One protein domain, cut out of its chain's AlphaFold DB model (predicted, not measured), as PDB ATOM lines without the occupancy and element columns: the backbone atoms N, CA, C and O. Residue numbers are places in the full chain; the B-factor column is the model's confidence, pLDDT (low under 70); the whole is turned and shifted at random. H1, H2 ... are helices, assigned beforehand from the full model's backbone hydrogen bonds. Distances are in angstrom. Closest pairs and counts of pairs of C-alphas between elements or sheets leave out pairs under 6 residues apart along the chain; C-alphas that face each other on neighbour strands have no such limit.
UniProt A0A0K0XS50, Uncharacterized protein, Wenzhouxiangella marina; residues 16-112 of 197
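AT A GLANCE: This is residues 16 to 112 of the 197 residues of an uncharacterized protein of Wenzhouxiangella marina (UniProt A0A0K0XS50). A helical hairpin of two long helices, H5 and H6, makes a wall at one end, and H1, H3 and H4 run away from it much like three prongs, with H3 between H1 and H4. H2 runs on roughly in the direction of H1 and packs on H5, while H3 folds back beside H2 and H1, and H4 reaches the hairpin only near one end. The printed part has 97 residues with six named helices, H1 to H6 in chain order, and no named strand, and its class is all helix. It is compact, with a radius of gyration of the C-alphas of 12.8 A, and spans 33 by 30 by 25 A.

HOW THE PARTS SIT: H5, residues 75 to 90, is the hub, touching four other helices. H6, residues 95 to 109, forms a hairpin with it at a shallow tilt of 21 degrees, opposite ways; their closest C-alphas, Val 88 and Arg 98, are 4.8 A apart. H3, residues 43 to 56, touches H5 with residues 43 to 47 alone, at a steep tilt of 63 degrees; the C-alphas of Tyr 43 and Gln 78 come closest, at 5.5 A. H2, residues 34 to 39, touches H5 at a steep tilt of 53 degrees, closest at the C-alphas of Pro 35 and Asn 86, 6.6 A. H2 and H3 form a hairpin at a shallow tilt of 13 degrees, with the C-alphas of Met 37 and Ile 46 closest at 7.0 A. H1, residues 16 to 29, touches H3 at a shallow tilt of 12 degrees, opposite ways; the closest C-alphas, Ala 21 and Arg 56, are 5.2 A apart. H4, residues 62 to 71, and H5 only just touch, with 3 pairs of C-alphas within 8 A, and only at the corner; the closest C-alphas are Gly 71 and Gly 77, 5.4 A. H4 and H3 are near each other, and H1 and H6 are apart. Every O i to N i+4 pair is within hydrogen-bond range in H1, H2, H3, H4 and H5, and 9 of 11 are in H6.

IN THESE COORDINATES: H5 measures 21.7 A from first to last C-alpha, H6 21.4 A, H3 20.3 A, H1 18.9 A and H4 14.1 A; H2 is six residues long. H1 begins at C-alpha 16, (-11.508, 20.527, 66.155). H5 begins at C-alpha 75, (-4.814, 21.435, 32.763), and H6 ends at C-alpha 109, (-6.315, 33.611, 37.993).

THE WHOLE: The two C-alphas farthest apart are those of Asp 16 and Met 76, 34.9 A. The printed part has no cut, and the five links between helices are tight. The mean pLDDT of the printed part is 96.0, and no printed residue is under 70.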
ATOM      1  N   ASP A  16     -11.821  21.900  66.546       93.38
ATOM      2  CA  ASP A  16     -11.508  20.527  66.155       93.38
ATOM      3  C   ASP A  16     -11.600  20.341  64.633       93.38
ATOM      4  O   ASP A  16     -10.806  19.594  64.063       93.38
ATOM      5  N   ASP A  17     -12.483  21.082  63.952       93.00
ATOM      6  CA  ASP A  17     -12.564  21.079  62.487       93.00
ATOM      7  C   ASP A  17     -11.317  21.690  61.852       93.00
ATOM      8  O   ASP A  17     -10.763  21.119  60.912       93.00
ATOM      9  N   LEU A  18     -10.822  22.807  62.397       94.75
ATOM     10  CA  LEU A  18      -9.582  23.422  61.916       94.75
ATOM     11  C   LEU A  18      -8.363  22.538  62.159       94.75
ATOM     12  O   LEU A  18      -7.507  22.429  61.280       94.75
ATOM     13  N   ILE A  19      -8.276  21.886  63.324       95.62
ATOM     14  CA  ILE A  19      -7.196  20.931  63.593       95.62
ATOM     15  C   ILE A  19      -7.250  19.788  62.589       95.62
ATOM     16  O   ILE A  19      -6.228  19.481  61.976       95.62
ATOM     17  N   ALA A  20      -8.428  19.196  62.388       95.62
ATOM     18  CA  ALA A  20      -8.601  18.093  61.459       95.62
ATOM     19  C   ALA A  20      -8.271  18.503  60.014       95.62
ATOM     20  O   ALA A  20      -7.637  17.735  59.292       95.62
ATOM     21  N   ALA A  21      -8.628  19.720  59.593       96.19
ATOM     22  CA  ALA A  21      -8.239  20.254  58.290       96.19
ATOM     23  C   ALA A  21      -6.716  20.426  58.170       96.19
ATOM     24  O   ALA A  21      -6.137  20.042  57.158       96.19
ATOM     25  N   CYS A  22      -6.040  20.921  59.211       96.88
ATOM     26  CA  CYS A  22      -4.578  21.020  59.226       96.88
ATOM     27  C   CYS A  22      -3.897  19.638  59.235       96.88
ATOM     28  O   CYS A  22      -2.855  19.450  58.612       96.88
ATOM     29  N   GLU A  23      -4.459  18.652  59.936       96.88
ATOM     30  CA  GLU A  23      -3.980  17.264  59.922       96.88
ATOM     31  C   GLU A  23      -4.114  16.637  58.537       96.88
ATOM     32  O   GLU A  23      -3.149  16.066  58.022       96.88
ATOM     33  N   LEU A  24      -5.274  16.805  57.902       97.00
ATOM     34  CA  LEU A  24      -5.516  16.336  56.545       97.00
ATOM     35  C   LEU A  24      -4.604  17.050  55.539       97.00
ATOM     36  O   LEU A  24      -4.014  16.398  54.678       97.00
ATOM     37  N   ALA A  25      -4.396  18.361  55.694       96.81
ATOM     38  CA  ALA A  25      -3.447  19.122  54.890       96.81
ATOM     39  C   ALA A  25      -2.018  18.594  55.046       96.81
ATOM     40  O   ALA A  25      -1.313  18.444  54.055       96.81
ATOM     41  N   ARG A  26      -1.575  18.244  56.259       95.56
ATOM     42  CA  ARG A  26      -0.258  17.615  56.452       95.56
ATOM     43  C   ARG A  26      -0.161  16.248  55.781       95.56
ATOM     44  O   ARG A  26       0.895  15.925  55.244       95.56
ATOM     45  N   LEU A  27      -1.237  15.465  55.786       96.56
ATOM     46  CA  LEU A  27      -1.273  14.149  55.148       96.56
ATOM     47  C   LEU A  27      -1.244  14.238  53.613       96.56
ATOM     48  O   LEU A  27      -0.508  13.493  52.970       96.56
ATOM     49  N   ARG A  28      -2.048  15.129  53.028       96.19
ATOM     50  CA  ARG A  28      -2.247  15.250  51.572       96.19
ATOM     51  C   ARG A  28      -1.277  16.216  50.904       96.19
ATOM     52  O   ARG A  28      -0.723  15.942  49.845       96.19
ATOM     53  N   LEU A  29      -1.052  17.348  51.556       94.94
ATOM     54  CA  LEU A  29      -0.290  18.476  51.036       94.94
ATOM     55  C   LEU A  29       1.094  18.587  51.696       94.94
ATOM     56  O   LEU A  29       1.816  19.548  51.449       94.94
ATOM     57  N   GLY A  30       1.483  17.632  52.548       94.88
ATOM     58  CA  GLY A  30       2.787  17.607  53.213       94.88
ATOM     59  C   GLY A  30       3.957  17.274  52.284       94.88
ATOM     60  O   GLY A  30       3.779  16.880  51.131       94.88
ATOM     61  N   LEU A  31       5.178  17.395  52.818       94.56
ATOM     62  CA  LEU A  31       6.436  17.224  52.074       94.56
ATOM     63  C   LEU A  31       6.592  15.828  51.437       94.56
ATOM     64  O   LEU A  31       7.218  15.696  50.389       94.56
ATOM     65  N   GLU A  32       5.993  14.805  52.049       94.88
ATOM     66  CA  GLU A  32       6.049  13.413  51.578       94.88
ATOM     67  C   GLU A  32       5.022  13.099  50.478       94.88
ATOM     68  O   GLU A  32       5.160  12.106  49.765       94.88
ATOM     69  N   ALA A  33       3.989  13.932  50.322       95.31
ATOM     70  CA  ALA A  33       2.874  13.676  49.410       95.31
ATOM     71  C   ALA A  33       2.850  14.663  48.236       95.31
ATOM     72  O   ALA A  33       2.840  14.252  47.074       95.31
ATOM     73  N   PHE A  34       2.910  15.965  48.520       96.38
ATOM     74  CA  PHE A  34       2.668  17.002  47.519       96.38
ATOM     75  C   PHE A  34       3.807  17.140  46.490       96.38
ATOM     76  O   PHE A  34       3.545  16.997  45.291       96.38
ATOM     77  N   PRO A  35       5.086  17.323  46.885       97.25
ATOM     78  CA  PRO A  35       6.174  17.453  45.913       97.25
ATOM     79  C   PRO A  35       6.331  16.240  44.970       97.25
ATOM     80  O   PRO A  35       6.563  16.455  43.776       97.25
ATOM     81  N   PRO A  36       6.184  14.974  45.426       97.69
ATOM     82  CA  PRO A  36       6.175  13.819  44.526       97.69
ATOM     83  C   PRO A  36       5.040  13.820  43.494       97.69
ATOM     84  O   PRO A  36       5.253  13.358  42.376       97.69
ATOM     85  N   MET A  37       3.849  14.327  43.827       97.56
ATOM     86  CA  MET A  37       2.760  14.451  42.849       97.56
ATOM     87  C   MET A  37       3.083  15.508  41.789       97.56
ATOM     88  O   MET A  37       2.907  15.251  40.599       97.56
ATOM     89  N   VAL A  38       3.644  16.652  42.203       97.12
ATOM     90  CA  VAL A  38       4.090  17.711  41.280       97.12
ATOM     91  C   VAL A  38       5.164  17.184  40.326       97.12
ATOM     92  O   VAL A  38       5.066  17.389  39.119       97.12
ATOM     93  N   SER A  39       6.163  16.444  40.823       96.88
ATOM     94  CA  SER A  39       7.238  15.901  39.973       96.88
ATOM     95  C   SER A  39       6.762  14.833  38.983       96.88
ATOM     96  O   SER A  39       7.387  14.635  37.942       96.88
ATOM     97  N   ARG A  40       5.642  14.170  39.284       97.62
ATOM     98  CA  ARG A  40       4.978  13.186  38.418       97.62
ATOM     99  C   ARG A  40       3.866  13.790  37.556       97.62
ATOM    100  O   ARG A  40       3.187  13.036  36.870       97.62
ATOM    101  N   ASN A  41       3.687  15.114  37.579       97.81
ATOM    102  CA  ASN A  41       2.630  15.838  36.865       97.81
ATOM    103  C   ASN A  41       1.200  15.361  37.192       97.81
ATOM    104  O   ASN A  41       0.329  15.383  36.329       97.81
ATOM    105  N   GLN A  42       0.949  14.931  38.431       97.69
ATOM    106  CA  GLN A  42      -0.369  14.470  38.899       97.69
ATOM    107  C   GLN A  42      -1.236  15.654  39.365       97.69
ATOM    108  O   GLN A  42      -1.660  15.707  40.518       97.69
ATOM    109  N   TYR A  43      -1.400  16.662  38.503       97.69
ATOM    110  CA  TYR A  43      -2.038  17.939  38.854       97.69
ATOM    111  C   TYR A  43      -3.555  17.829  39.059       97.69
ATOM    112  O   TYR A  43      -4.107  18.528  39.905       97.69
ATOM    113  N   ASP A  44      -4.194  16.898  38.358       94.38
ATOM    114  CA  ASP A  44      -5.585  16.485  38.558       94.38
ATOM    115  C   ASP A  44      -5.819  16.018  40.004       94.38
ATOM    116  O   ASP A  44      -6.651  16.565  40.729       94.38
ATOM    117  N   ARG A  45      -4.988  15.080  40.471       95.88
ATOM    118  CA  ARG A  45      -5.053  14.524  41.830       95.88
ATOM    119  C   ARG A  45      -4.713  15.545  42.901       95.88
ATOM    120  O   ARG A  45      -5.232  15.468  44.011       95.88
ATOM    121  N   ILE A  46      -3.817  16.481  42.593       96.50
ATOM    122  CA  ILE A  46      -3.513  17.591  43.496       96.50
ATOM    123  C   ILE A  46      -4.756  18.456  43.695       96.50
ATOM    124  O   ILE A  46      -5.067  18.784  44.837       96.50
ATOM    125  N   GLY A  47      -5.471  18.795  42.616       95.31
ATOM    126  CA  GLY A  47      -6.731  19.532  42.699       95.31
ATOM    127  C   GLY A  47      -7.733  18.827  43.612       95.31
ATOM    128  O   GLY A  47      -8.213  19.428  44.571       95.31
ATOM    129  N   GLU A  48      -7.968  17.531  43.388       95.62
ATOM    130  CA  GLU A  48      -8.861  16.714  44.226       95.62
ATOM    131  C   GLU A  48      -8.473  16.755  45.714       95.62
ATOM    132  O   GLU A  48      -9.320  16.999  46.570       95.62
ATOM    133  N   GLN A  49      -7.189  16.568  46.031       95.81
ATOM    134  CA  GLN A  49      -6.703  16.571  47.414       95.81
ATOM    135  C   GLN A  49      -6.746  17.954  48.070       95.81
ATOM    136  O   GLN A  49      -6.975  18.056  49.274       95.81
ATOM    137  N   LEU A  50      -6.518  19.021  47.301       95.38
ATOM    138  CA  LEU A  50      -6.676  20.387  47.791       95.38
ATOM    139  C   LEU A  50      -8.130  20.633  48.193       95.38
ATOM    140  O   LEU A  50      -8.372  21.082  49.311       95.38
ATOM    141  N   PHE A  51      -9.092  20.293  47.333       95.88
ATOM    142  CA  PHE A  51     -10.508  20.473  47.652       95.88
ATOM    143  C   PHE A  51     -10.977  19.546  48.783       95.88
ATOM    144  O   PHE A  51     -11.712  20.011  49.647       95.88
ATOM    145  N   GLU A  52     -10.461  18.313  48.887       95.25
ATOM    146  CA  GLU A  52     -10.702  17.423  50.041       95.25
ATOM    147  C   GLU A  52     -10.304  18.096  51.373       95.25
ATOM    148  O   GLU A  52     -11.025  18.012  52.368       95.25
ATOM    149  N   VAL A  53      -9.169  18.806  51.395       94.81
ATOM    150  CA  VAL A  53      -8.714  19.571  52.567       94.81
ATOM    151  C   VAL A  53      -9.623  20.769  52.846       94.81
ATOM    152  O   VAL A  53      -9.977  21.008  54.002       94.81
ATOM    153  N   LEU A  54     -10.007  21.522  51.811       92.81
ATOM    154  CA  LEU A  54     -10.869  22.704  51.947       92.81
ATOM    155  C   LEU A  54     -12.286  22.347  52.405       92.81
ATOM    156  O   LEU A  54     -12.891  23.092  53.172       92.81
ATOM    157  N   ASP A  55     -12.796  21.193  51.992       92.44
ATOM    158  CA  ASP A  55     -14.111  20.710  52.399       92.44
ATOM    159  C   ASP A  55     -14.128  20.276  53.876       92.44
ATOM    160  O   ASP A  55     -15.189  20.244  54.504       92.44
ATOM    161  N   ARG A  56     -12.959  19.992  54.478       91.62
ATOM    162  CA  ARG A  56     -12.867  19.621  55.898       91.62
ATOM    163  C   ARG A  56     -13.093  20.798  56.848       91.62
ATOM    164  O   ARG A  56     -13.579  20.571  57.959       91.62
ATOM    165  N   ALA A  57     -12.746  22.013  56.428       81.38
ATOM    166  CA  ALA A  57     -13.046  23.245  57.146       81.38
ATOM    167  C   ALA A  57     -13.280  24.388  56.142       81.38
ATOM    168  O   ALA A  57     -12.314  24.821  55.507       81.38
ATOM    169  N   PRO A  58     -14.520  24.910  56.016       81.00
ATOM    170  CA  PRO A  58     -14.870  25.956  55.057       81.00
ATOM    171  C   PRO A  58     -14.299  27.314  55.496       81.00
ATOM    172  O   PRO A  58     -14.999  28.187  55.996       81.00
ATOM    173  N   LEU A  59     -12.985  27.460  55.341       89.06
ATOM    174  CA  LEU A  59     -12.205  28.656  55.661       89.06
ATOM    175  C   LEU A  59     -12.322  29.747  54.593       89.06
ATOM    176  O   LEU A  59     -12.001  30.904  54.850       89.06
ATOM    177  N   LEU A  60     -12.734  29.360  53.389       91.75
ATOM    178  CA  LEU A  60     -12.894  30.253  52.254       91.75
ATOM    179  C   LEU A  60     -14.347  30.690  52.119       91.75
ATOM    180  O   LEU A  60     -15.273  29.905  52.334       91.75
ATOM    181  N   SER A  61     -14.534  31.936  51.688       90.81
ATOM    182  CA  SER A  61     -15.834  32.400  51.221       90.81
ATOM    183  C   SER A  61     -16.279  31.593  49.991       90.81
ATOM    184  O   SER A  61     -15.463  30.996  49.281       90.81
ATOM    185  N   ALA A  62     -17.584  31.586  49.702       91.25
ATOM    186  CA  ALA A  62     -18.098  30.944  48.491       91.25
ATOM    187  C   ALA A  62     -17.489  31.554  47.213       91.25
ATOM    188  O   ALA A  62     -17.257  30.835  46.243       91.25
ATOM    189  N   GLU A  63     -17.196  32.858  47.231       91.94
ATOM    190  CA  GLU A  63     -16.546  33.570  46.129       91.94
ATOM    191  C   GLU A  63     -15.096  33.110  45.935       91.94
ATOM    192  O   GLU A  63     -14.735  32.705  44.830       91.94
ATOM    193  N   ASP A  64     -14.292  33.081  47.004       94.19
ATOM    194  CA  ASP A  64     -12.903  32.604  46.940       94.19
ATOM    195  C   ASP A  64     -12.830  31.141  46.488       94.19
ATOM    196  O   ASP A  64     -11.973  30.776  45.679       94.19
ATOM    197  N   ARG A  65     -13.747  30.298  46.982       94.81
ATOM    198  CA  ARG A  65     -13.828  28.885  46.593       94.81
ATOM    199  C   ARG A  65     -14.166  28.741  45.111       94.81
ATOM    200  O   ARG A  65     -13.457  28.028  44.408       94.81
ATOM    201  N   ALA A  66     -15.182  29.450  44.623       95.12
ATOM    202  CA  ALA A  66     -15.570  29.413  43.214       95.12
ATOM    203  C   ALA A  66     -14.467  29.961  42.291       95.12
ATOM    204  O   ALA A  66     -14.235  29.423  41.206       95.12
ATOM    205  N   ALA A  67     -13.755  31.009  42.715       96.12
ATOM    206  CA  ALA A  67     -12.618  31.540  41.974       96.12
ATOM    207  C   ALA A  67     -11.485  30.507  41.879       96.12
ATOM    208  O   ALA A  67     -10.930  30.300  40.798       96.12
ATOM    209  N   LEU A  68     -11.177  29.816  42.982       96.94
ATOM    210  CA  LEU A  68     -10.170  28.757  43.004       96.94
ATOM    211  C   LEU A  68     -10.571  27.565  42.121       96.94
ATOM    212  O   LEU A  68      -9.756  27.111  41.322       96.94
ATOM    213  N   GLU A  69     -11.819  27.096  42.206       96.94
ATOM    214  CA  GLU A  69     -12.362  26.039  41.336       96.94
ATOM    215  C   GLU A  69     -12.238  26.409  39.858       96.94
ATOM    216  O   GLU A  69     -11.761  25.610  39.053       96.94
ATOM    217  N   LYS A  70     -12.584  27.652  39.503       97.25
ATOM    218  CA  LYS A  70     -12.403  28.169  38.144       97.25
ATOM    219  C   LYS A  70     -10.932  28.169  37.725       97.25
ATOM    220  O   LYS A  70     -10.636  27.851  36.576       97.25
ATOM    221  N   GLY A  71     -10.015  28.503  38.631       96.88
ATOM    222  CA  GLY A  71      -8.576  28.431  38.380       96.88
ATOM    223  C   GLY A  71      -8.076  27.008  38.107       96.88
ATOM    224  O   GLY A  71      -7.174  26.830  37.301       96.88
ATOM    225  N   PHE A  72      -8.686  25.989  38.719       97.56
ATOM    226  CA  PHE A  72      -8.361  24.568  38.523       97.56
ATOM    227  C   PHE A  72      -9.165  23.890  37.390       97.56
ATOM    228  O   PHE A  72      -9.097  22.669  37.232       97.56
ATOM    229  N   ALA A  73      -9.923  24.654  36.596       95.69
ATOM    230  CA  ALA A  73     -10.845  24.104  35.600       95.69
ATOM    231  C   ALA A  73     -10.159  23.479  34.371       95.69
ATOM    232  O   ALA A  73     -10.761  22.631  33.713       95.69
ATOM    233  N   ASP A  74      -8.926  23.882  34.053       96.06
ATOM    234  CA  ASP A  74      -8.153  23.348  32.928       96.06
ATOM    235  C   ASP A  74      -6.759  22.854  33.351       96.06
ATOM    236  O   ASP A  74      -6.264  23.161  34.437       96.06
ATOM    237  N   GLU A  75      -6.114  22.066  32.484       96.88
ATOM    238  CA  GLU A  75      -4.814  21.435  32.763       96.88
ATOM    239  C   GLU A  75      -3.703  22.452  33.070       96.88
ATOM    240  O   GLU A  75      -2.804  22.180  33.874       96.88
ATOM    241  N   MET A  76      -3.747  23.629  32.440       97.50
ATOM    242  CA  MET A  76      -2.747  24.675  32.639       97.50
ATOM    243  C   MET A  76      -2.902  25.293  34.028       97.50
ATOM    244  O   MET A  76      -1.923  25.373  34.769       97.50
ATOM    245  N   GLY A  77      -4.131  25.637  34.408       97.88
ATOM    246  CA  GLY A  77      -4.491  26.123  35.734       97.88
ATOM    247  C   GLY A  77      -4.160  25.137  36.841       97.88
ATOM    248  O   GLY A  77      -3.470  25.496  37.797       97.88
ATOM    249  N   GLN A  78      -4.537  23.868  36.665       97.88
ATOM    250  CA  GLN A  78      -4.168  22.797  37.592       97.88
ATOM    251  C   GLN A  78      -2.656  22.751  37.799       97.88
ATOM    252  O   GLN A  78      -2.188  22.711  38.936       97.88
ATOM    253  N   ARG A  79      -1.873  22.803  36.719       98.50
ATOM    254  CA  ARG A  79      -0.412  22.777  36.790       98.50
ATOM    255  C   ARG A  79       0.170  24.006  37.486       98.50
ATOM    256  O   ARG A  79       0.968  23.855  38.411       98.50
ATOM    257  N   GLU A  80      -0.174  25.207  37.033       98.56
ATOM    258  CA  GLU A  80       0.429  26.448  37.530       98.56
ATOM    259  C   GLU A  80       0.092  26.698  38.999       98.56
ATOM    260  O   GLU A  80       0.994  26.961  39.799       98.56
ATOM    261  N   LEU A  81      -1.177  26.530  39.378       98.56
ATOM    262  CA  LEU A  81      -1.619  26.703  40.759       98.56
ATOM    263  C   LEU A  81      -0.996  25.648  41.675       98.56
ATOM    264  O   LEU A  81      -0.479  25.995  42.737       98.56
ATOM    265  N   SER A  82      -0.947  24.383  41.249       98.38
ATOM    266  CA  SER A  82      -0.289  23.317  42.018       98.38
ATOM    267  C   SER A  82       1.187  23.612  42.276       98.38
ATOM    268  O   SER A  82       1.668  23.447  43.399       98.38
ATOM    269  N   ILE A  83       1.922  24.063  41.252       98.50
ATOM    270  CA  ILE A  83       3.343  24.413  41.376       98.50
ATOM    271  C   ILE A  83       3.520  25.609  42.312       98.50
ATOM    272  O   ILE A  83       4.413  25.578  43.161       98.50
ATOM    273  N   ALA A  84       2.679  26.636  42.191       98.56
ATOM    274  CA  ALA A  84       2.750  27.834  43.016       98.56
ATOM    275  C   ALA A  84       2.468  27.533  44.499       98.56
ATOM    276  O   ALA A  84       3.247  27.934  45.371       98.56
ATOM    277  N   ILE A  85       1.411  26.763  44.785       98.38
ATOM    278  CA  ILE A  85       1.028  26.351  46.143       98.38
ATOM    279  C   ILE A  85       2.112  25.445  46.753       98.38
ATOM    280  O   ILE A  85       2.609  25.711  47.850       98.38
ATOM    281  N   ASN A  86       2.572  24.422  46.027       98.31
ATOM    282  CA  ASN A  86       3.686  23.590  46.486       98.31
ATOM    283  C   ASN A  86       4.967  24.421  46.691       98.31
ATOM    284  O   ASN A  86       5.721  24.204  47.640       98.31
ATOM    285  N   GLY A  87       5.202  25.404  45.822       98.06
ATOM    286  CA  GLY A  87       6.325  26.328  45.889       98.06
ATOM    287  C   GLY A  87       6.343  27.132  47.185       98.06
ATOM    288  O   GLY A  87       7.380  27.158  47.845       98.06
ATOM    289  N   VAL A  88       5.222  27.741  47.587       98.12
ATOM    290  CA  VAL A  88       5.156  28.530  48.832       98.12
ATOM    291  C   VAL A  88       5.332  27.671  50.083       98.12
ATOM    292  O   VAL A  88       6.009  28.088  51.025       98.12
ATOM    293  N   MET A  89       4.800  26.447  50.077       97.06
ATOM    294  CA  MET A  89       4.880  25.539  51.221       97.06
ATOM    295  C   MET A  89       6.274  24.910  51.342       97.06
ATOM    296  O   MET A  89       6.946  25.065  52.365       97.06
ATOM    297  N   HIS A  90       6.761  24.289  50.266       96.94
ATOM    298  CA  HIS A  90       7.885  23.340  50.298       96.94
ATOM    299  C   HIS A  90       9.085  23.746  49.441       96.94
ATOM    300  O   HIS A  90      10.100  23.051  49.414       96.94
ATOM    301  N   GLY A  91       9.007  24.868  48.721       96.00
ATOM    302  CA  GLY A  91      10.110  25.330  47.880       96.00
ATOM    303  C   GLY A  91      11.379  25.637  48.683       96.00
ATOM    304  O   GLY A  91      11.308  26.100  49.819       96.00
ATOM    305  N   LYS A  92      12.550  25.432  48.068       95.12
ATOM    306  CA  LYS A  92      13.875  25.652  48.692       95.12
ATOM    307  C   LYS A  92      14.349  27.112  48.679       95.12
ATOM    308  O   LYS A  92      15.339  27.441  49.323       95.12
ATOM    309  N   ARG A  93      13.688  27.964  47.890       96.81
ATOM    310  CA  ARG A  93      13.993  29.398  47.766       96.81
ATOM    311  C   ARG A  93      13.625  30.157  49.046       96.81
ATOM    312  O   ARG A  93      12.900  29.640  49.895       96.81
ATOM    313  N   ALA A  94      14.093  31.397  49.172       97.75
ATOM    314  CA  ALA A  94      13.706  32.251  50.293       97.75
ATOM    315  C   ALA A  94      12.179  32.445  50.329       97.75
ATOM    316  O   ALA A  94      11.536  32.515  49.283       97.75
ATOM    317  N   MET A  95      11.588  32.546  51.528       97.56
ATOM    318  CA  MET A  95      10.130  32.685  51.694       97.56
ATOM    319  C   MET A  95       9.550  33.827  50.851       97.56
ATOM    320  O   MET A  95       8.533  33.629  50.196       97.56
ATOM    321  N   GLU A  96      10.236  34.969  50.800       98.25
ATOM    322  CA  GLU A  96       9.846  36.116  49.978       98.25
ATOM    323  C   GLU A  96       9.665  35.754  48.501       98.25
ATOM    324  O   GLU A  96       8.647  36.081  47.898       98.25
ATOM    325  N   GLU A  97      10.637  35.057  47.912       98.44
ATOM    326  CA  GLU A  97      10.596  34.691  46.497       98.44
ATOM    327  C   GLU A  97       9.468  33.699  46.214       98.44
ATOM    328  O   GLU A  97       8.779  33.809  45.200       98.44
ATOM    329  N   ARG A  98       9.257  32.745  47.129       98.50
ATOM    330  CA  ARG A  98       8.192  31.743  47.013       98.50
ATOM    331  C   ARG A  98       6.812  32.393  47.120       98.50
ATOM    332  O   ARG A  98       5.931  32.086  46.324       98.50
ATOM    333  N   PHE A  99       6.646  33.335  48.048       98.38
ATOM    334  CA  PHE A  99       5.403  34.080  48.234       98.38
ATOM    335  C   PHE A  99       5.117  35.030  47.063       98.38
ATOM    336  O   PHE A  99       4.007  35.056  46.546       98.38
ATOM    337  N   LYS A 100       6.127  35.759  46.571       98.44
ATOM    338  CA  LYS A 100       5.990  36.602  45.372       98.44
ATOM    339  C   LYS A 100       5.609  35.787  44.139       98.44
ATOM    340  O   LYS A 100       4.780  36.234  43.353       98.44
ATOM    341  N   HIS A 101       6.184  34.593  43.977       98.50
ATOM    342  CA  HIS A 101       5.802  33.691  42.893       98.50
ATOM    343  C   HIS A 101       4.343  33.232  43.015       98.50
ATOM    344  O   HIS A 101       3.621  33.294  42.023       98.50
ATOM    345  N   LEU A 102       3.897  32.858  44.221       98.69
ATOM    346  CA  LEU A 102       2.493  32.531  44.483       98.69
ATOM    347  C   LEU A 102       1.569  33.675  44.057       98.69
ATOM    348  O   LEU A 102       0.665  33.456  43.259       98.69
ATOM    349  N   LEU A 103       1.828  34.896  44.537       98.31
ATOM    350  CA  LEU A 103       1.005  36.062  44.209       98.31
ATOM    351  C   LEU A 103       0.988  36.369  42.711       98.31
ATOM    352  O   LEU A 103      -0.052  36.741  42.179       98.31
ATOM    353  N   HIS A 104       2.121  36.199  42.025       98.44
ATOM    354  CA  HIS A 104       2.197  36.396  40.581       98.44
ATOM    355  C   HIS A 104       1.293  35.419  39.820       98.44
ATOM    356  O   HIS A 104       0.530  35.847  38.957       98.44
ATOM    357  N   VAL A 105       1.336  34.129  40.168       98.50
ATOM    358  CA  VAL A 105       0.454  33.122  39.564       98.50
ATOM    359  C   VAL A 105      -1.000  33.404  39.941       98.50
ATOM    360  O   VAL A 105      -1.866  33.446  39.078       98.50
ATOM    361  N   PHE A 106      -1.281  33.700  41.209       98.25
ATOM    362  CA  PHE A 106      -2.635  34.002  41.678       98.25
ATOM    363  C   PHE A 106      -3.243  35.222  40.985       98.25
ATOM    364  O   PHE A 106      -4.434  35.212  40.685       98.25
ATOM    365  N   ALA A 107      -2.446  36.239  40.657       97.62
ATOM    366  CA  ALA A 107      -2.902  37.388  39.881       97.62
ATOM    367  C   ALA A 107      -3.412  37.002  38.485       97.62
ATOM    368  O   ALA A 107      -4.397  37.582  38.031       97.62
ATOM    369  N   HIS A 108      -2.811  35.998  37.837       97.00
ATOM    370  CA  HIS A 108      -3.280  35.500  36.540       97.00
ATOM    371  C   HIS A 108      -4.694  34.900  36.619       97.00
ATOM    372  O   HIS A 108      -5.485  35.061  35.692       97.00
ATOM    373  N   TYR A 109      -5.032  34.282  37.755       96.88
ATOM    374  CA  TYR A 109      -6.315  33.611  37.993       96.88
ATOM    375  C   TYR A 109      -7.311  34.439  38.825       96.88
ATOM    376  O   TYR A 109      -8.395  33.955  39.139       96.88
ATOM    377  N   GLY A 110      -6.976  35.683  39.189       95.31
ATOM    378  CA  GLY A 110      -7.836  36.533  40.022       95.31
ATOM    379  C   GLY A 110      -7.919  36.117  41.500       95.31
ATOM    380  O   GLY A 110      -8.870  36.473  42.180       95.31
ATOM    381  N   LEU A 111      -6.921  35.394  42.015       96.31
ATOM    382  CA  LEU A 111      -6.891  34.791  43.358       96.31
ATOM    383  C   LEU A 111      -6.099  35.624  44.384       96.31
ATOM    384  O   LEU A 111      -5.446  35.089  45.276       96.31
ATOM    385  N   THR A 112      -6.092  36.951  44.246       91.88
ATOM    386  CA  THR A 112      -5.189  37.845  45.007       91.88
ATOM    387  C   THR A 112      -5.721  38.262  46.381       91.88
ATOM    388  O   THR A 112      -5.191  39.183  46.995       91.88
TER     389      THR A 112